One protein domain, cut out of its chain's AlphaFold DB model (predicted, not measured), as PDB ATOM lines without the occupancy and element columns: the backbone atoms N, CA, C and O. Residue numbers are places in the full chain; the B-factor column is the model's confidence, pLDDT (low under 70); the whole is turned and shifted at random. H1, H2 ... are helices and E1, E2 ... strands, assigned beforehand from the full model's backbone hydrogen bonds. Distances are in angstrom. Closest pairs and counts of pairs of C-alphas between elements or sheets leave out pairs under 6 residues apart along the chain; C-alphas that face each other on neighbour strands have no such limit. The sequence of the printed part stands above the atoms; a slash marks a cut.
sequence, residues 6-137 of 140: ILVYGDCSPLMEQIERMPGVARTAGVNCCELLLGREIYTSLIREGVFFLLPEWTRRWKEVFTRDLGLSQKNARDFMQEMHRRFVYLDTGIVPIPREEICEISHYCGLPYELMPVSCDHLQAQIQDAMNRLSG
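Overview. This is residues 6 to 137 of the 140 residues of the protein "DUF1638 domain-containing protein" of Methanomicrobiales archaeon HGW-Methanomicrobiales-4 (UniProt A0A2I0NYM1). An elongated model of two unequal lobes: the larger is a small three-stranded sheet, E2 E3 E4, with H7 covering one face and H4 and H6 packed on H7, while the smaller has the long helix H8 beside strand E1, with H1 at its edge. H2 sits between the lobes, packed on the beginning of H8 and grazing the sheet, as H3 does. The printed part has 132 residues, with eight named helices and four named strands in the order H1 E1 H2 H3 E2 H4 H5 H6 E3 H7 E4 H8; the sheet, in the order E2 E3 E4, is parallel and the class is mixed, helices and strands. It is only just compact, close to loose, with a radius of gyration of the C-alphas of 16.4 A and spans of 52 by 28 by 27 A.

Along the chain. Find C-alpha 16 at (-73.163, 26.677, 50.607), where H1, residues 16 to 20, begins. E1 follows at residues 25 to 27, H2 at 33 to 38, and H3 at 40 to 48, 12.2 A long. Then come E2, residues 51 to 54, H4, 56 to 60, H5, 62 to 69, and H6, 77 to 84. E3, residues 87 to 92, runs 15.6 A; H7, 100 to 110, runs 15.5 A; E4, 114 to 118, runs 13.3 A. H8, residues 122 to 136, runs 20.9 A to C-alpha 136 at (-86.722, 21.903, 64.297).

Arrangement. Start at the sheet, where inner strand E3 is parallel to E2 at 39 degrees, with N 54 and O 89 2.8 A apart. E3 is parallel to E4 at 27 degrees, with N 90 and O 115 at 2.9 A. Two strand-helix-strand units, parallel neighbour strands joined through helices, are E2, H4 H5 H6, E3 and E3, H7, E4, the latter with a right-handed crossover. H7 and the sheet make two layers, a helix on one face; H7 is over E3 at a height over the sheet of 9.7 A and runs along the strands, at 18 degrees on the local plane. H6 touches H7 about perpendicular, at 80 degrees, C-alphas 78 and 110 being closest at 4.2 A. H4 only just touches H7, with 3 pairs of C-alphas within 8 A, the closest Thr 59 and Glu 102 at 6.3 A. H5 is close to H7 but not clearly touching, C-alphas 62 and 106 being closest at 7.3 A. H3 and E2 are near each other, with 7 pairs of C-alphas within 10 A. H8 touches H2 with residues 122 to 127 alone, the closest C-alphas, 37 and 124, being 5.2 A apart. The closest C-alphas of E1 and H8, 26 and 131, are 5.7 A apart. E1 pairs with no named strand, but residues 26 to 27 of E1 pair with residues 6 to 7, parallel. In H1 to H8 every O i to N i+4 pair is within hydrogen-bond range.

Size, cuts and confidence. The C-alphas farthest apart, of Lys 75 and Gly 137, are 53.6 A apart. The printed part has no cut, and no link is long. Mean pLDDT of the printed part is 92.4; look for low confidence at residue 137, under 70.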
ATOM      1  N   ILE A   6     -83.354  27.679  55.640       90.75
ATOM      2  CA  ILE A   6     -83.223  26.487  54.805       90.75
ATOM      3  C   ILE A   6     -82.577  26.871  53.488       90.75
ATOM      4  O   ILE A   6     -83.075  27.728  52.759       90.75
ATOM      5  N   LEU A   7     -81.465  26.212  53.187       90.06
ATOM      6  CA  LEU A   7     -80.770  26.328  51.919       90.06
ATOM      7  C   LEU A   7     -81.329  25.282  50.956       90.06
ATOM      8  O   LEU A   7     -81.104  24.084  51.119       90.06
ATOM      9  N   VAL A   8     -82.045  25.750  49.935       89.75
ATOM     10  CA  VAL A   8     -82.491  24.922  48.808       89.75
ATOM     11  C   VAL A   8     -81.430  25.011  47.720       89.75
ATOM     12  O   VAL A   8     -81.553  25.758  46.749       89.75
ATOM     13  N   TYR A   9     -80.316  24.329  47.963       82.75
ATOM     14  CA  TYR A   9     -79.147  24.363  47.094       82.75
ATOM     15  C   TYR A   9     -78.379  23.050  47.201       82.75
ATOM     16  O   TYR A   9     -78.329  22.440  48.271       82.75
ATOM     17  N   GLY A  10     -77.772  22.632  46.091       79.38
ATOM     18  CA  GLY A  10     -76.874  21.483  46.092       79.38
ATOM     19  C   GLY A  10     -75.426  21.851  46.417       79.38
ATOM     20  O   GLY A  10     -75.157  22.881  47.032       79.38
ATOM     21  N   ASP A  11     -74.487  21.046  45.934       76.94
ATOM     22  CA  ASP A  11     -73.042  21.292  46.040       76.94
ATOM     23  C   ASP A  11     -72.514  22.129  44.855       76.94
ATOM     24  O   ASP A  11     -71.319  22.372  44.708       76.94
ATOM     25  N   CYS A  12     -73.412  22.626  43.998       74.06
ATOM     26  CA  CYS A  12     -73.086  23.459  42.840       74.06
ATOM     27  C   CYS A  12     -72.589  24.879  43.191       74.06
ATOM     28  O   CYS A  12     -72.379  25.692  42.292       74.06
ATOM     29  N   SER A  13     -72.403  25.203  44.477       76.75
ATOM     30  CA  SER A  13     -71.753  26.434  44.938       76.75
ATOM     31  C   SER A  13     -70.920  26.159  46.195       76.75
ATOM     32  O   SER A  13     -71.486  25.783  47.225       76.75
ATOM     33  N   PRO A  14     -69.595  26.401  46.165       72.25
ATOM     34  CA  PRO A  14     -68.685  26.023  47.250       72.25
ATOM     35  C   PRO A  14     -68.929  26.782  48.566       72.25
ATOM     36  O   PRO A  14     -68.469  26.354  49.621       72.25
ATOM     37  N   LEU A  15     -69.651  27.908  48.536       81.06
ATOM     38  CA  LEU A  15     -69.973  28.667  49.747       81.06
ATOM     39  C   LEU A  15     -71.121  28.037  50.550       81.06
ATOM     40  O   LEU A  15     -71.242  28.318  51.741       81.06
ATOM     41  N   MET A  16     -71.958  27.191  49.940       81.44
ATOM     42  CA  MET A  16     -73.163  26.677  50.607       81.44
ATOM     43  C   MET A  16     -72.838  25.731  51.761       81.44
ATOM     44  O   MET A  16     -73.497  25.797  52.796       81.44
ATOM     45  N   GLU A  17     -71.767  24.942  51.645       79.38
ATOM     46  CA  GLU A  17     -71.276  24.106  52.747       79.38
ATOM     47  C   GLU A  17     -70.846  24.931  53.968       79.38
ATOM     48  O   GLU A  17     -70.968  24.483  55.107       79.38
ATOM     49  N   GLN A  18     -70.323  26.143  53.754       84.00
ATOM     50  CA  GLN A  18     -69.906  27.015  54.852       84.00
ATOM     51  C   GLN A  18     -71.119  27.608  55.570       84.00
ATOM     52  O   GLN A  18     -71.124  27.690  56.798       84.00
ATOM     53  N   ILE A  19     -72.155  27.981  54.812       84.75
ATOM     54  CA  ILE A  19     -73.397  28.546  55.356       84.75
ATOM     55  C   ILE A  19     -74.189  27.469  56.109       84.75
ATOM     56  O   ILE A  19     -74.717  27.749  57.181       84.75
ATOM     57  N   GLU A  20     -74.217  26.228  55.615       85.06
ATOM     58  CA  GLU A  20     -74.867  25.095  56.293       85.06
ATOM     59  C   GLU A  20     -74.316  24.846  57.709       85.06
ATOM     60  O   GLU A  20     -75.052  24.427  58.595       85.06
ATOM     61  N   ARG A  21     -73.035  25.148  57.960       85.69
ATOM     62  CA  ARG A  21     -72.416  24.985  59.289       85.69
ATOM     63  C   ARG A  21     -72.836  26.057  60.298       85.69
ATOM     64  O   ARG A  21     -72.456  25.966  61.467       85.69
ATOM     65  N   MET A  22     -73.557  27.093  59.871       88.06
ATOM     66  CA  MET A  22     -74.005  28.156  60.766       88.06
ATOM     67  C   MET A  22     -75.169  27.669  61.650       88.06
ATOM     68  O   MET A  22     -76.046  26.945  61.178       88.06
ATOM     69  N   PRO A  23     -75.233  28.079  62.932       86.50
ATOM     70  CA  PRO A  23     -76.343  27.713  63.808       86.50
ATOM     71  C   PRO A  23     -77.691  28.174  63.244       86.50
ATOM     72  O   PRO A  23     -77.834  29.328  62.841       86.50
ATOM     73  N   GLY A  24     -78.691  27.290  63.264       88.75
ATOM     74  CA  GLY A  24     -80.024  27.596  62.737       88.75
ATOM     75  C   GLY A  24     -80.120  27.543  61.210       88.75
ATOM     76  O   GLY A  24     -81.085  28.070  60.660       88.75
ATOM     77  N   VAL A  25     -79.165  26.896  60.534       91.00
ATOM     78  CA  VAL A  25     -79.210  26.636  59.091       91.00
ATOM     79  C   VAL A  25     -79.289  25.133  58.823       91.00
ATOM     80  O   VAL A  25     -78.589  24.346  59.452       91.00
ATOM     81  N   ALA A  26     -80.133  24.734  57.874       90.94
ATOM     82  CA  ALA A  26     -80.176  23.382  57.320       90.94
ATOM     83  C   ALA A  26     -80.181  23.445  55.790       90.94
ATOM     84  O   ALA A  26     -80.632  24.432  55.206       90.94
ATOM     85  N   ARG A  27     -79.705  22.391  55.125       90.62
ATOM     86  CA  ARG A  27     -79.679  22.294  53.661       90.62
ATOM     87  C   ARG A  27     -80.437  21.063  53.174       90.62
ATOM     88  O   ARG A  27     -80.492  20.039  53.862       90.62
ATOM     89  N   THR A  28     -81.047  21.175  51.997       91.62
ATOM     90  CA  THR A  28     -81.633  20.043  51.260       91.62
ATOM     91  C   THR A  28     -80.548  19.061  50.815       91.62
ATOM     92  O   THR A  28     -79.469  19.500  50.424       91.62
ATOM     93  N   ALA A  29     -80.817  17.753  50.812       86.12
ATOM     94  CA  ALA A  29     -79.834  16.775  50.352       86.12
ATOM     95  C   ALA A  29     -79.903  16.598  48.824       86.12
ATOM     96  O   ALA A  29     -80.950  16.279  48.268       86.12
ATOM     97  N   GLY A  30     -78.776  16.800  48.142       85.50
ATOM     98  CA  GLY A  30     -78.636  16.626  46.693       85.50
ATOM     99  C   GLY A  30     -77.489  17.472  46.146       85.50
ATOM    100  O   GLY A  30     -77.158  18.505  46.723       85.50
ATOM    101  N   VAL A  31     -76.869  17.061  45.041       86.94
ATOM    102  CA  VAL A  31     -75.677  17.749  44.511       86.94
ATOM    103  C   VAL A  31     -76.023  18.946  43.622       86.94
ATOM    104  O   VAL A  31     -75.208  19.852  43.453       86.94
ATOM    105  N   ASN A  32     -77.226  18.986  43.045       91.19
ATOM    106  CA  ASN A  32     -77.714  20.098  42.227       91.19
ATOM    107  C   ASN A  32     -79.247  20.082  42.103       91.19
ATOM    108  O   ASN A  32     -79.922  19.167  42.572       91.19
ATOM    109  N   CYS A  33     -79.797  21.091  41.426       91.12
ATOM    110  CA  CYS A  33     -81.237  21.231  41.217       91.12
ATOM    111  C   CYS A  33     -81.869  20.052  40.457       91.12
ATOM    112  O   CYS A  33     -83.022  19.724  40.719       91.12
ATOM    113  N   CYS A  34     -81.147  19.405  39.536       94.12
ATOM    114  CA  CYS A  34     -81.676  18.258  38.797       94.12
ATOM    115  C   CYS A  34     -81.864  17.050  39.717       94.12
ATOM    116  O   CYS A  34     -82.915  16.420  39.674       94.12
ATOM    117  N   GLU A  35     -80.896  16.753  40.588       95.00
ATOM    118  CA  GLU A  35     -81.054  15.685  41.583       95.00
ATOM    119  C   GLU A  35     -82.167  16.008  42.584       95.00
ATOM    120  O   GLU A  35     -82.969  15.134  42.897       95.00
ATOM    121  N   LEU A  36     -82.268  17.262  43.038       93.94
ATOM    122  CA  LEU A  36     -83.334  17.679  43.958       93.94
ATOM    123  C   LEU A  36     -84.740  17.497  43.363       93.94
ATOM    124  O   LEU A  36     -85.681  17.219  44.101       93.94
ATOM    125  N   LEU A  37     -84.888  17.642  42.044       94.31
ATOM    126  CA  LEU A  37     -86.158  17.436  41.343       94.31
ATOM    127  C   LEU A  37     -86.430  15.962  41.017       94.31
ATOM    128  O   LEU A  37     -87.576  15.529  41.074       94.31
ATOM    129  N   LEU A  38     -85.400  15.197  40.655       96.00
ATOM    130  CA  LEU A  38     -85.549  13.831  40.138       96.00
ATOM    131  C   LEU A  38     -85.390  12.743  41.199       96.00
ATOM    132  O   LEU A  38     -85.782  11.600  40.971       96.00
ATOM    133  N   GLY A  39     -84.755  13.070  42.319       95.19
ATOM    134  CA  GLY A  39     -84.188  12.080  43.217       95.19
ATOM    135  C   GLY A  39     -82.914  11.444  42.650       95.19
ATOM    136  O   GLY A  39     -82.631  11.447  41.446       95.19
ATOM    137  N   ARG A  40     -82.122  10.870  43.557       94.38
ATOM    138  CA  ARG A  40     -80.777  10.360  43.269       94.38
ATOM    139  C   ARG A  40     -80.747   9.268  42.206       94.38
ATOM    140  O   ARG A  40     -79.842   9.248  41.372       94.38
ATOM    141  N   GLU A  41     -81.706   8.353  42.249       96.00
ATOM    142  CA  GLU A  41     -81.733   7.166  41.391       96.00
ATOM    143  C   GLU A  41     -81.959   7.541  39.923       96.00
ATOM    144  O   GLU A  41     -81.134   7.211  39.068       96.00
ATOM    145  N   ILE A  42     -83.018   8.311  39.647       96.81
ATOM    146  CA  ILE A  42     -83.360   8.777  38.295       96.81
ATOM    147  C   ILE A  42     -82.260   9.696  37.760       96.81
ATOM    148  O   ILE A  42     -81.781   9.496  36.641       96.81
ATOM    149  N   TYR A  43     -81.803  10.656  38.572       97.12
ATOM    150  CA  TYR A  43     -80.710  11.552  38.197       97.12
ATOM    151  C   TYR A  43     -79.450  10.774  37.786       97.12
ATOM    152  O   TYR A  43     -78.899  11.001  36.708       97.12
ATOM    153  N   THR A  44     -79.024   9.808  38.605       96.88
ATOM    154  CA  THR A  44     -77.819   9.009  38.334       96.88
ATOM    155  C   THR A  44     -77.978   8.151  37.079       96.88
ATOM    156  O   THR A  44     -77.022   8.025  36.310       96.88
ATOM    157  N   SER A  45     -79.160   7.569  36.848       98.06
ATOM    158  CA  SER A  45     -79.437   6.791  35.633       98.06
ATOM    159  C   SER A  45     -79.275   7.649  34.378       98.06
ATOM    160  O   SER A  45     -78.512   7.296  33.480       98.06
ATOM    161  N   LEU A  46     -79.906   8.822  34.349       98.06
ATOM    162  CA  LEU A  46     -79.870   9.718  33.192       98.06
ATOM    163  C   LEU A  46     -78.462  10.274  32.927       98.06
ATOM    164  O   LEU A  46     -78.030  10.331  31.776       98.06
ATOM    165  N   ILE A  47     -77.696  10.607  33.973       97.12
ATOM    166  CA  ILE A  47     -76.283  10.991  33.814       97.12
ATOM    167  C   ILE A  47     -75.474   9.865  33.155       97.12
ATOM    168  O   ILE A  47     -74.691  10.132  32.243       97.12
ATOM    169  N   ARG A  48     -75.678   8.603  33.558       97.50
ATOM    170  CA  ARG A  48     -74.993   7.441  32.949       97.50
ATOM    171  C   ARG A  48     -75.378   7.223  31.487       97.50
ATOM    172  O   ARG A  48     -74.564   6.721  30.718       97.50
ATOM    173  N   GLU A  49     -76.579   7.626  31.092       97.81
ATOM    174  CA  GLU A  49     -77.019   7.625  29.692       97.81
ATOM    175  C   GLU A  49     -76.439   8.791  28.868       97.81
ATOM    176  O   GLU A  49     -76.691   8.888  27.666       97.81
ATOM    177  N   GLY A  50     -75.645   9.672  29.487       97.75
ATOM    178  CA  GLY A  50     -75.045  10.831  28.834       97.75
ATOM    179  C   GLY A  50     -76.029  11.982  28.638       97.75
ATOM    180  O   GLY A  50     -75.905  12.733  27.671       97.75
ATOM    181  N   VAL A  51     -77.026  12.120  29.511       98.31
ATOM    182  CA  VAL A  51     -77.971  13.241  29.460       98.31
ATOM    183  C   VAL A  51     -77.301  14.537  29.908       98.31
ATOM    184  O   VAL A  51     -76.635  14.584  30.942       98.31
ATOM    185  N   PHE A  52     -77.543  15.611  29.155       96.69
ATOM    186  CA  PHE A  52     -77.322  16.978  29.614       96.69
ATOM    187  C   PHE A  52     -78.667  17.609  29.982       96.69
ATOM    188  O   PHE A  52     -79.562  17.736  29.144       96.69
ATOM    189  N   PHE A  53     -78.830  18.000  31.241       96.69
ATOM    190  CA  PHE A  53     -80.090  18.561  31.718       96.69
ATOM    191  C   PHE A  53     -80.242  20.036  31.351       96.69
ATOM    192  O   PHE A  53     -79.308  20.826  31.492       96.69
ATOM    193  N   LEU A  54     -81.450  20.415  30.947       95.56
ATOM    194  CA  LEU A  54     -81.857  21.798  30.743       95.56
ATOM    195  C   LEU A  54     -82.921  22.165  31.781       95.56
ATOM    196  O   LEU A  54     -83.958  21.513  31.891       95.56
ATOM    197  N   LEU A  55     -82.652  23.227  32.541       90.62
ATOM    198  CA  LEU A  55     -83.594  23.831  33.485       90.62
ATOM    199  C   LEU A  55     -84.142  25.149  32.921       90.62
ATOM    200  O   LEU A  55     -83.466  25.778  32.096       90.62
ATOM    201  N   PRO A  56     -85.333  25.600  33.363       84.69
ATOM    202  CA  PRO A  56     -85.998  26.771  32.793       84.69
ATOM    203  C   PRO A  56     -85.108  28.017  32.676       84.69
ATOM    204  O   PRO A  56     -85.013  28.598  31.595       84.69
ATOM    205  N   GLU A  57     -84.404  28.378  33.750       82.00
ATOM    206  CA  GLU A  57     -83.583  29.596  33.802       82.00
ATOM    207  C   GLU A  57     -82.390  29.542  32.834       82.00
ATOM    208  O   GLU A  57     -82.147  30.479  32.072       82.00
ATOM    209  N   TRP A  58     -81.674  28.414  32.800       85.75
ATOM    210  CA  TRP A  58     -80.529  28.230  31.900       85.75
ATOM    211  C   TRP A  58     -80.960  28.224  30.442       85.75
ATOM    212  O   TRP A  58     -80.267  28.769  29.590       85.75
ATOM    213  N   THR A  59     -82.120  27.637  30.162       92.31
ATOM    214  CA  THR A  59     -82.633  27.511  28.798       92.31
ATOM    215  C   THR A  59     -82.980  28.876  28.210       92.31
ATOM    216  O   THR A  59     -82.650  29.149  27.060       92.31
ATOM    217  N   ARG A  60     -83.562  29.785  29.004       91.81
ATOM    218  CA  ARG A  60     -83.854  31.159  28.556       91.81
ATOM    219  C   ARG A  60     -82.594  31.976  28.274       91.81
ATOM    220  O   ARG A  60     -82.594  32.819  27.383       91.81
ATOM    221  N   ARG A  61     -81.511  31.721  29.010       93.19
ATOM    222  CA  ARG A  61     -80.228  32.436  28.884       93.19
ATOM    223  C   ARG A  61     -79.145  31.602  28.202       93.19
ATOM    224  O   ARG A  61     -77.957  31.880  28.357       93.19
ATOM    225  N   TRP A  62     -79.537  30.596  27.420       94.94
ATOM    226  CA  TRP A  62     -78.620  29.547  26.976       94.94
ATOM    227  C   TRP A  62     -77.432  30.079  26.176       94.94
ATOM    228  O   TRP A  62     -76.331  29.570  26.333       94.94
ATOM    229  N   LYS A  63     -77.619  31.129  25.363       94.69
ATOM    230  CA  LYS A  63     -76.533  31.729  24.571       94.69
ATOM    231  C   LYS A  63     -75.417  32.245  25.474       94.69
ATOM    232  O   LYS A  63     -74.254  31.976  25.203       94.69
ATOM    233  N   GLU A  64     -75.764  32.942  26.553       94.00
ATOM    234  CA  GLU A  64     -74.804  33.429  27.547       94.00
ATOM    235  C   GLU A  64     -74.129  32.255  28.262       94.00
ATOM    236  O   GLU A  64     -72.904  32.163  28.256       94.00
ATOM    237  N   VAL A  65     -74.925  31.319  28.789       92.31
ATOM    238  CA  VAL A  65     -74.419  30.164  29.548       92.31
ATOM    239  C   VAL A  65     -73.468  29.318  28.696       92.31
ATOM    240  O   VAL A  65     -72.346  29.033  29.101       92.31
ATOM    241  N   PHE A  66     -73.875  28.949  27.482       93.06
ATOM    242  CA  PHE A  66     -73.093  28.061  26.626       93.06
ATOM    243  C   PHE A  66     -71.857  28.771  26.087       93.06
ATOM    244  O   PHE A  66     -70.765  28.218  26.163       93.06
ATOM    245  N   THR A  67     -71.986  29.995  25.569       92.69
ATOM    246  CA  THR A  67     -70.840  30.654  24.923       92.69
ATOM    247  C   THR A  67     -69.859  31.254  25.921       92.69
ATOM    248  O   THR A  67     -68.652  31.130  25.715       92.69
ATOM    249  N   ARG A  68     -70.347  31.891  26.993       91.62
ATOM    250  CA  ARG A  68     -69.502  32.612  27.949       91.62
ATOM    251  C   ARG A  68     -69.072  31.728  29.107       91.62
ATOM    252  O   ARG A  68     -67.887  31.695  29.418       91.62
ATOM    253  N   ASP A  69     -70.018  31.034  29.730       90.81
ATOM    254  CA  ASP A  69     -69.743  30.336  30.988       90.81
ATOM    255  C   ASP A  69     -69.176  28.924  30.737       90.81
ATOM    256  O   ASP A  69     -68.309  28.470  31.481       90.81
ATOM    257  N   LEU A  70     -69.596  28.257  29.650       90.19
ATOM    258  CA  LEU A  70     -69.098  26.930  29.249       90.19
ATOM    259  C   LEU A  70     -68.065  26.958  28.107       90.19
ATOM    260  O   LEU A  70     -67.457  25.932  27.812       90.19
ATOM    261  N   GLY A  71     -67.859  28.099  27.439       93.50
ATOM    262  CA  GLY A  71     -66.903  28.214  26.324       93.50
ATOM    263  C   GLY A  71     -67.294  27.433  25.055       93.50
ATOM    264  O   GLY A  71     -66.448  27.140  24.203       93.50
ATOM    265  N   LEU A  72     -68.574  27.091  24.912       93.25
ATOM    266  CA  LEU A  72     -69.152  26.368  23.781       93.25
ATOM    267  C   LEU A  72     -69.545  27.353  22.677       93.25
ATOM    268  O   LEU A  72     -70.701  27.761  22.536       93.25
ATOM    269  N   SER A  73     -68.559  27.748  21.879       93.50
ATOM    270  CA  SER A  73     -68.747  28.521  20.649       93.50
ATOM    271  C   SER A  73     -69.306  27.658  19.510       93.50
ATOM    272  O   SER A  73     -69.208  26.436  19.528       93.50
ATOM    273  N   GLN A  74     -69.809  28.280  18.442       90.81
ATOM    274  CA  GLN A  74     -70.349  27.535  17.298       90.81
ATOM    275  C   GLN A  74     -69.303  26.612  16.644       90.81
ATOM    276  O   GLN A  74     -69.657  25.633  15.996       90.81
ATOM    277  N   LYS A  75     -68.011  26.912  16.824       91.75
ATOM    278  CA  LYS A  75     -66.900  26.150  16.246       91.75
ATOM    279  C   LYS A  75     -66.634  24.820  16.951       91.75
ATOM    280  O   LYS A  75     -66.071  23.940  16.320       91.75
ATOM    281  N   ASN A  76     -66.971  24.696  18.236       95.38
ATOM    282  CA  ASN A  76     -66.636  23.525  19.059       95.38
ATOM    283  C   ASN A  76     -67.849  22.899  19.757       95.38
ATOM    284  O   ASN A  76     -67.767  21.749  20.177       95.38
ATOM    285  N   ALA A  77     -68.966  23.623  19.883       95.62
ATOM    286  CA  ALA A  77     -70.118  23.178  20.656       95.62
ATOM    287  C   ALA A  77     -70.675  21.838  20.175       95.62
ATOM    288  O   ALA A  77     -71.065  21.027  21.003       95.62
ATOM    289  N   ARG A  78     -70.708  21.598  18.861       96.25
ATOM    290  CA  ARG A  78     -71.212  20.336  18.316       96.25
ATOM    291  C   ARG A  78     -70.326  19.158  18.704       96.25
ATOM    292  O   ARG A  78     -70.811  18.239  19.353       96.25
ATOM    293  N   ASP A  79     -69.051  19.217  18.344       95.75
ATOM    294  CA  ASP A  79     -68.122  18.106  18.554       95.75
ATOM    295  C   ASP A  79     -67.973  17.806  20.050       95.75
ATOM    296  O   ASP A  79     -68.194  16.679  20.483       95.75
ATOM    297  N   PHE A  80     -67.748  18.842  20.867       95.81
ATOM    298  CA  PHE A  80     -67.585  18.680  22.311       95.81
ATOM    299  C   PHE A  80     -68.837  18.100  22.981       95.81
ATOM    300  O   PHE A  80     -68.748  17.189  23.805       95.81
ATOM    301  N   MET A  81     -70.028  18.594  22.628       96.12
ATOM    302  CA  MET A  81     -71.262  18.093  23.234       96.12
ATOM    303  C   MET A  81     -71.590  16.673  22.775       96.12
ATOM    304  O   MET A  81     -72.066  15.890  23.591       96.12
ATOM    305  N   GLN A  82     -71.323  16.314  21.518       95.94
ATOM    306  CA  GLN A  82     -71.553  14.957  21.006       95.94
ATOM    307  C   GLN A  82     -70.560  13.921  21.547       95.94
ATOM    308  O   GLN A  82     -70.908  12.741  21.651       95.94
ATOM    309  N   GLU A  83     -69.347  14.342  21.908       96.25
ATOM    310  CA  GLU A  83     -68.372  13.489  22.596       96.25
ATOM    311  C   GLU A  83     -68.789  13.200  24.045       96.25
ATOM    312  O   GLU A  83     -68.672  12.064  24.511       96.25
ATOM    313  N   MET A  84     -69.304  14.213  24.746       95.38
ATOM    314  CA  MET A  84     -69.592  14.141  26.184       95.38
ATOM    315  C   MET A  84     -71.019  13.675  26.506       95.38
ATOM    316  O   MET A  84     -71.260  13.096  27.567       95.38
ATOM    317  N   HIS A  85     -71.973  13.927  25.608       97.94
ATOM    318  CA  HIS A  85     -73.401  13.751  25.857       97.94
ATOM    319  C   HIS A  85     -74.118  13.093  24.675       97.94
ATOM    320  O   HIS A  85     -73.678  13.121  23.526       97.94
ATOM    321  N   ARG A  86     -75.261  12.468  24.964       98.06
ATOM    322  CA  ARG A  86     -76.093  11.753  23.985       98.06
ATOM    323  C   ARG A  86     -77.362  12.505  23.625       98.06
ATOM    324  O   ARG A  86     -77.820  12.403  22.489       98.06
ATOM    325  N   ARG A  87     -77.945  13.225  24.586       98.44
ATOM    326  CA  ARG A  87     -79.179  13.992  24.400       98.44
ATOM    327  C   ARG A  87     -79.350  15.058  25.471       98.44
ATOM    328  O   ARG A  87     -78.808  14.932  26.571       98.44
ATOM    329  N   PHE A  88     -80.153  16.065  25.158       98.25
ATOM    330  CA  PHE A  88     -80.683  16.989  26.150       98.25
ATOM    331  C   PHE A  88     -81.970  16.445  26.765       98.25
ATOM    332  O   PHE A  88     -82.800  15.872  26.061       98.25
ATOM    333  N   VAL A  89     -82.168  16.682  28.058       98.19
ATOM    334  CA  VAL A  89     -83.468  16.485  28.712       98.19
ATOM    335  C   VAL A  89     -83.859  17.788  29.391       98.19
ATOM    336  O   VAL A  89     -83.171  18.248  30.303       98.19
ATOM    337  N   TYR A  90     -84.957  18.386  28.940       97.75
ATOM    338  CA  TYR A  90     -85.562  19.531  29.609       97.75
ATOM    339  C   TYR A  90     -86.497  19.049  30.715       97.75
ATOM    340  O   TYR A  90     -87.421  18.281  30.445       97.75
ATOM    341  N   LEU A  91     -86.258  19.508  31.945       96.38
ATOM    342  CA  LEU A  91     -87.096  19.183  33.100       96.38
ATOM    343  C   LEU A  91     -88.279  20.152  33.159       96.38
ATOM    344  O   LEU A  91     -88.130  21.307  33.565       96.38
ATOM    345  N   ASP A  92     -89.450  19.681  32.739       95.62
ATOM    346  CA  ASP A  92     -90.694  20.442  32.768       95.62
ATOM    347  C   ASP A  92     -91.401  20.264  34.115       95.62
ATOM    348  O   ASP A  92     -92.013  19.233  34.382       95.62
ATOM    349  N   THR A  93     -91.319  21.286  34.966       92.81
ATOM    350  CA  THR A  93     -91.983  21.296  36.278       92.81
ATOM    351  C   THR A  93     -93.457  21.695  36.207       92.81
ATOM    352  O   THR A  93     -94.140  21.694  37.230       92.81
ATOM    353  N   GLY A  94     -93.949  22.127  35.041       93.50
ATOM    354  CA  GLY A  94     -95.296  22.679  34.880       93.50
ATOM    355  C   GLY A  94     -95.517  24.057  35.525       93.50
ATOM    356  O   GLY A  94     -96.619  24.593  35.439       93.50
ATOM    357  N   ILE A  95     -94.497  24.655  36.157       92.00
ATOM    358  CA  ILE A  95     -94.604  25.959  36.842       92.00
ATOM    359  C   ILE A  95     -94.491  27.122  35.851       92.00
ATOM    360  O   ILE A  95     -95.143  28.154  36.008       92.00
ATOM    361  N   VAL A  96     -93.640  26.970  34.835       91.62
ATOM    362  CA  VAL A  96     -93.371  27.998  33.824       91.62
ATOM    363  C   VAL A  96     -93.551  27.416  32.423       91.62
ATOM    364  O   VAL A  96     -93.309  26.226  32.228       91.62
ATOM    365  N   PRO A  97     -93.946  28.225  31.422       93.94
ATOM    366  CA  PRO A  97     -94.105  27.732  30.059       93.94
ATOM    367  C   PRO A  97     -92.796  27.182  29.483       93.94
ATOM    368  O   PRO A  97     -91.746  27.823  29.597       93.94
ATOM    369  N   ILE A  98     -92.885  26.043  28.791       95.44
ATOM    370  CA  ILE A  98     -91.743  25.395  28.138       95.44
ATOM    371  C   ILE A  98     -91.165  26.321  27.046       95.44
ATOM    372  O   ILE A  98     -91.880  26.648  26.091       95.44
ATOM    373  N   PRO A  99     -89.880  26.714  27.123       95.44
ATOM    374  CA  PRO A  99     -89.194  27.546  26.133       95.44
ATOM    375  C   PRO A  99     -88.793  26.718  24.898       95.44
ATOM    376  O   PRO A  99     -87.627  26.396  24.680       95.44
ATOM    377  N   ARG A 100     -89.787  26.277  24.118       95.31
ATOM    378  CA  ARG A 100     -89.584  25.320  23.010       95.31
ATOM    379  C   ARG A 100     -88.638  25.838  21.931       95.31
ATOM    380  O   ARG A 100     -87.873  25.049  21.384       95.31
ATOM    381  N   GLU A 101     -88.705  27.130  21.631       96.25
ATOM    382  CA  GLU A 101     -87.841  27.766  20.635       96.25
ATOM    383  C   GLU A 101     -86.380  27.673  21.072       96.25
ATOM    384  O   GLU A 101     -85.548  27.156  20.331       96.25
ATOM    385  N   GLU A 102     -86.081  28.044  22.315       97.44
ATOM    386  CA  GLU A 102     -84.728  27.996  22.860       97.44
ATOM    387  C   GLU A 102     -84.184  26.566  22.957       97.44
ATOM    388  O   GLU A 102     -83.037  26.324  22.591       97.44
ATOM    389  N   ILE A 103     -85.003  25.595  23.376       97.50
ATOM    390  CA  ILE A 103     -84.595  24.177  23.408       97.50
ATOM    391  C   ILE A 103     -84.240  23.691  21.997       97.50
ATOM    392  O   ILE A 103     -83.234  23.003  21.798       97.50
ATOM    393  N   CYS A 104     -85.049  24.071  21.007       97.56
ATOM    394  CA  CYS A 104     -84.805  23.737  19.613       97.56
ATOM    395  C   CYS A 104     -83.521  24.400  19.091       97.56
ATOM    396  O   CYS A 104     -82.735  23.747  18.402       97.56
ATOM    397  N   GLU A 105     -83.263  25.660  19.446       97.50
ATOM    398  CA  GLU A 105     -82.015  26.347  19.101       97.50
ATOM    399  C   GLU A 105     -80.788  25.649  19.707       97.50
ATOM    400  O   GLU A 105     -79.833  25.374  18.979       97.50
ATOM    401  N   ILE A 106     -80.822  25.306  21.002       97.25
ATOM    402  CA  ILE A 106     -79.733  24.587  21.695       97.25
ATOM    403  C   ILE A 106     -79.454  23.250  21.003       97.25
ATOM    404  O   ILE A 106     -78.303  22.918  20.711       97.25
ATOM    405  N   SER A 107     -80.511  22.494  20.700       97.44
ATOM    406  CA  SER A 107     -80.416  21.208  20.007       97.44
ATOM    407  C   SER A 107     -79.721  21.338  18.650       97.44
ATOM    408  O   SER A 107     -78.777  20.595  18.373       97.44
ATOM    409  N   HIS A 108     -80.109  22.318  17.828       97.25
ATOM    410  CA  HIS A 108     -79.463  22.564  16.535       97.25
ATOM    411  C   HIS A 108     -78.006  23.016  16.681       97.25
ATOM    412  O   HIS A 108     -77.133  22.542  15.942       97.25
ATOM    413  N   TYR A 109     -77.747  23.905  17.642       97.06
ATOM    414  CA  TYR A 109     -76.430  24.471  17.915       97.06
ATOM    415  C   TYR A 109     -75.419  23.397  18.336       97.06
ATOM    416  O   TYR A 109     -74.320  23.327  17.788       97.06
ATOM    417  N   CYS A 110     -75.816  22.509  19.248       96.56
ATOM    418  CA  CYS A 110     -74.978  21.412  19.739       96.56
ATOM    419  C   CYS A 110     -75.090  20.131  18.898       96.56
ATOM    420  O   CYS A 110     -74.324  19.196  19.098       96.56
ATOM    421  N   GLY A 111     -76.040  20.055  17.964       96.62
ATOM    422  CA  GLY A 111     -76.272  18.861  17.151       96.62
ATOM    423  C   GLY A 111     -76.715  17.636  17.957       96.62
ATOM    424  O   GLY A 111     -76.415  16.517  17.550       96.62
ATOM    425  N   LEU A 112     -77.393  17.826  19.089       97.75
ATOM    426  CA  LEU A 112     -77.896  16.738  19.932       97.75
ATOM    427  C   LEU A 112     -79.425  16.714  19.929       97.75
ATOM    428  O   LEU A 112     -80.040  17.783  19.955       97.75
ATOM    429  N   PRO A 113     -80.058  15.528  19.945       98.06
ATOM    430  CA  PRO A 113     -81.500  15.431  20.130       98.06
ATOM    431  C   PRO A 113     -81.898  15.909  21.532       98.06
ATOM    432  O   PRO A 113     -81.077  15.923  22.453       98.06
ATOM    433  N   TYR A 114     -83.168  16.275  21.701       98.19
ATOM    434  CA  TYR A 114     -83.720  16.660  22.995       98.19
ATOM    435  C   TYR A 114     -85.020  15.920  23.308       98.19
ATOM    436  O   TYR A 114     -85.748  15.501  22.409       98.19
ATOM    437  N   GLU A 115     -85.313  15.816  24.597       97.88
ATOM    438  CA  GLU A 115     -86.548  15.279  25.154       97.88
ATOM    439  C   GLU A 115     -87.125  16.267  26.176       97.88
ATOM    440  O   GLU A 115     -86.383  16.966  26.872       97.88
ATOM    441  N   LEU A 116     -88.455  16.336  26.258       97.44
ATOM    442  CA  LEU A 116     -89.158  17.048  27.321       97.44
ATOM    443  C   LEU A 116     -89.628  16.017  28.339       97.44
ATOM    444  O   LEU A 116     -90.399  15.128  27.983       97.44
ATOM    445  N   MET A 117     -89.190  16.155  29.584       97.19
ATOM    446  CA  MET A 117     -89.561  15.244  30.655       97.19
ATOM    447  C   MET A 117     -90.399  15.998  31.687       97.19
ATOM    448  O   MET A 117     -89.859  16.882  32.355       97.19
ATOM    449  N   PRO A 118     -91.696  15.679  31.831       96.38
ATOM    450  CA  PRO A 118     -92.503  16.176  32.936       96.38
ATOM    451  C   PRO A 118     -91.951  15.674  34.272       96.38
ATOM    452  O   PRO A 118     -91.647  14.488  34.410       96.38
ATOM    453  N   VAL A 119     -91.837  16.558  35.258       95.31
ATOM    454  CA  VAL A 119     -91.311  16.247  36.592       95.31
ATOM    455  C   VAL A 119     -92.192  16.906  37.645       95.31
ATOM    456  O   VAL A 119     -92.476  18.099  37.560       95.31
ATOM    457  N   SER A 120     -92.623  16.147  38.655       93.56
ATOM    458  CA  SER A 120     -93.326  16.727  39.802       93.56
ATOM    459  C   SER A 120     -92.338  17.379  40.772       93.56
ATOM    460  O   SER A 120     -91.171  16.999  40.862       93.56
ATOM    461  N   CYS A 121     -92.800  18.354  41.552       93.25
ATOM    462  CA  CYS A 121     -91.980  18.954  42.606       93.25
ATOM    463  C   CYS A 121     -91.973  18.138  43.909       93.25
ATOM    464  O   CYS A 121     -91.447  18.620  44.908       93.25
ATOM    465  N   ASP A 122     -92.513  16.916  43.913       94.81
ATOM    466  CA  ASP A 122     -92.697  16.124  45.136       94.81
ATOM    467  C   ASP A 122     -91.360  15.766  45.793       94.81
ATOM    468  O   ASP A 122     -91.220  15.872  47.010       94.81
ATOM    469  N   HIS A 123     -90.348  15.403  44.997       94.06
ATOM    470  CA  HIS A 123     -89.003  15.128  45.512       94.06
ATOM    471  C   HIS A 123     -88.381  16.369  46.152       94.06
ATOM    472  O   HIS A 123     -87.855  16.294  47.262       94.06
ATOM    473  N   LEU A 124     -88.504  17.523  45.494       94.00
ATOM    474  CA  LEU A 124     -88.013  18.787  46.030       94.00
ATOM    475  C   LEU A 124     -88.742  19.146  47.333       94.00
ATOM    476  O   LEU A 124     -88.103  19.532  48.310       94.00
ATOM    477  N   GLN A 125     -90.064  18.978  47.370       95.06
ATOM    478  CA  GLN A 125     -90.869  19.216  48.564       95.06
ATOM    479  C   GLN A 125     -90.455  18.290  49.713       95.06
ATOM    480  O   GLN A 125     -90.280  18.762  50.837       95.06
ATOM    481  N   ALA A 126     -90.245  17.000  49.441       94.31
ATOM    482  CA  ALA A 126     -89.779  16.041  50.437       94.31
ATOM    483  C   ALA A 126     -88.398  16.422  50.992       94.31
ATOM    484  O   ALA A 126     -88.197  16.386  52.205       94.31
ATOM    485  N   GLN A 127     -87.471  16.864  50.134       93.50
ATOM    486  CA  GLN A 127     -86.145  17.332  50.552       93.50
ATOM    487  C   GLN A 127     -86.203  18.590  51.424       93.50
ATOM    488  O   GLN A 127     -85.463  18.706  52.403       93.50
ATOM    489  N   ILE A 128     -87.086  19.533  51.090       94.31
ATOM    490  CA  ILE A 128     -87.308  20.733  51.905       94.31
ATOM    491  C   ILE A 128     -87.899  20.342  53.262       94.31
ATOM    492  O   ILE A 128     -87.411  20.811  54.287       94.31
ATOM    493  N   GLN A 129     -88.897  19.456  53.288       94.31
ATOM    494  CA  GLN A 129     -89.528  19.006  54.529       94.31
ATOM    495  C   GLN A 129     -88.544  18.265  55.443       94.31
ATOM    496  O   GLN A 129     -88.522  18.488  56.649       94.31
ATOM    497  N   ASP A 130     -87.701  17.412  54.873       92.50
ATOM    498  CA  ASP A 130     -86.650  16.706  55.600       92.50
ATOM    499  C   ASP A 130     -85.619  17.690  56.197       92.50
ATOM    500  O   ASP A 130     -85.250  17.591  57.371       92.50
ATOM    501  N   ALA A 131     -85.233  18.728  55.443       91.94
ATOM    502  CA  ALA A 131     -84.395  19.811  55.961       91.94
ATOM    503  C   ALA A 131     -85.087  20.622  57.076       91.94
ATOM    504  O   ALA A 131     -84.430  20.983  58.054       91.94
ATOM    505  N   MET A 132     -86.400  20.872  56.970       92.06
ATOM    506  CA  MET A 132     -87.195  21.516  58.028       92.06
ATOM    507  C   MET A 132     -87.188  20.690  59.317       92.06
ATOM    508  O   MET A 132     -86.942  21.239  60.389       92.06
ATOM    509  N   ASN A 133     -87.412  19.379  59.224       90.94
ATOM    510  CA  ASN A 133     -87.468  18.495  60.393       90.94
ATOM    511  C   ASN A 133     -86.123  18.465  61.136       90.94
ATOM    512  O   ASN A 133     -86.082  18.640  62.357       90.94
ATOM    513  N   ARG A 134     -85.005  18.372  60.396       87.56
ATOM    514  CA  ARG A 134     -83.650  18.475  60.974       87.56
ATOM    515  C   ARG A 134     -83.416  19.791  61.712       87.56
ATOM    516  O   ARG A 134     -82.700  19.814  62.708       87.56
ATOM    517  N   LEU A 135     -83.996  20.879  61.215       86.88
ATOM    518  CA  LEU A 135     -83.823  22.214  61.777       86.88
ATOM    519  C   LEU A 135     -84.651  22.439  63.050       86.88
ATOM    520  O   LEU A 135     -84.217  23.169  63.943       86.88
ATOM    521  N   SER A 136     -85.832  21.824  63.132       80.56
ATOM    522  CA  SER A 136     -86.722  21.903  64.297       80.56
ATOM    523  C   SER A 136     -86.280  20.998  65.453       80.56
ATOM    524  O   SER A 136     -86.777  21.155  66.563       80.56
ATOM    525  N   GLY A 137     -85.338  20.075  65.219       67.25
ATOM    526  CA  GLY A 137     -84.935  19.071  66.210       67.25
ATOM    527  C   GLY A 137     -85.949  17.935  66.379       67.25
ATOM    528  O   GLY A 137     -85.764  17.082  67.242       67.25
TER     529      GLY A 137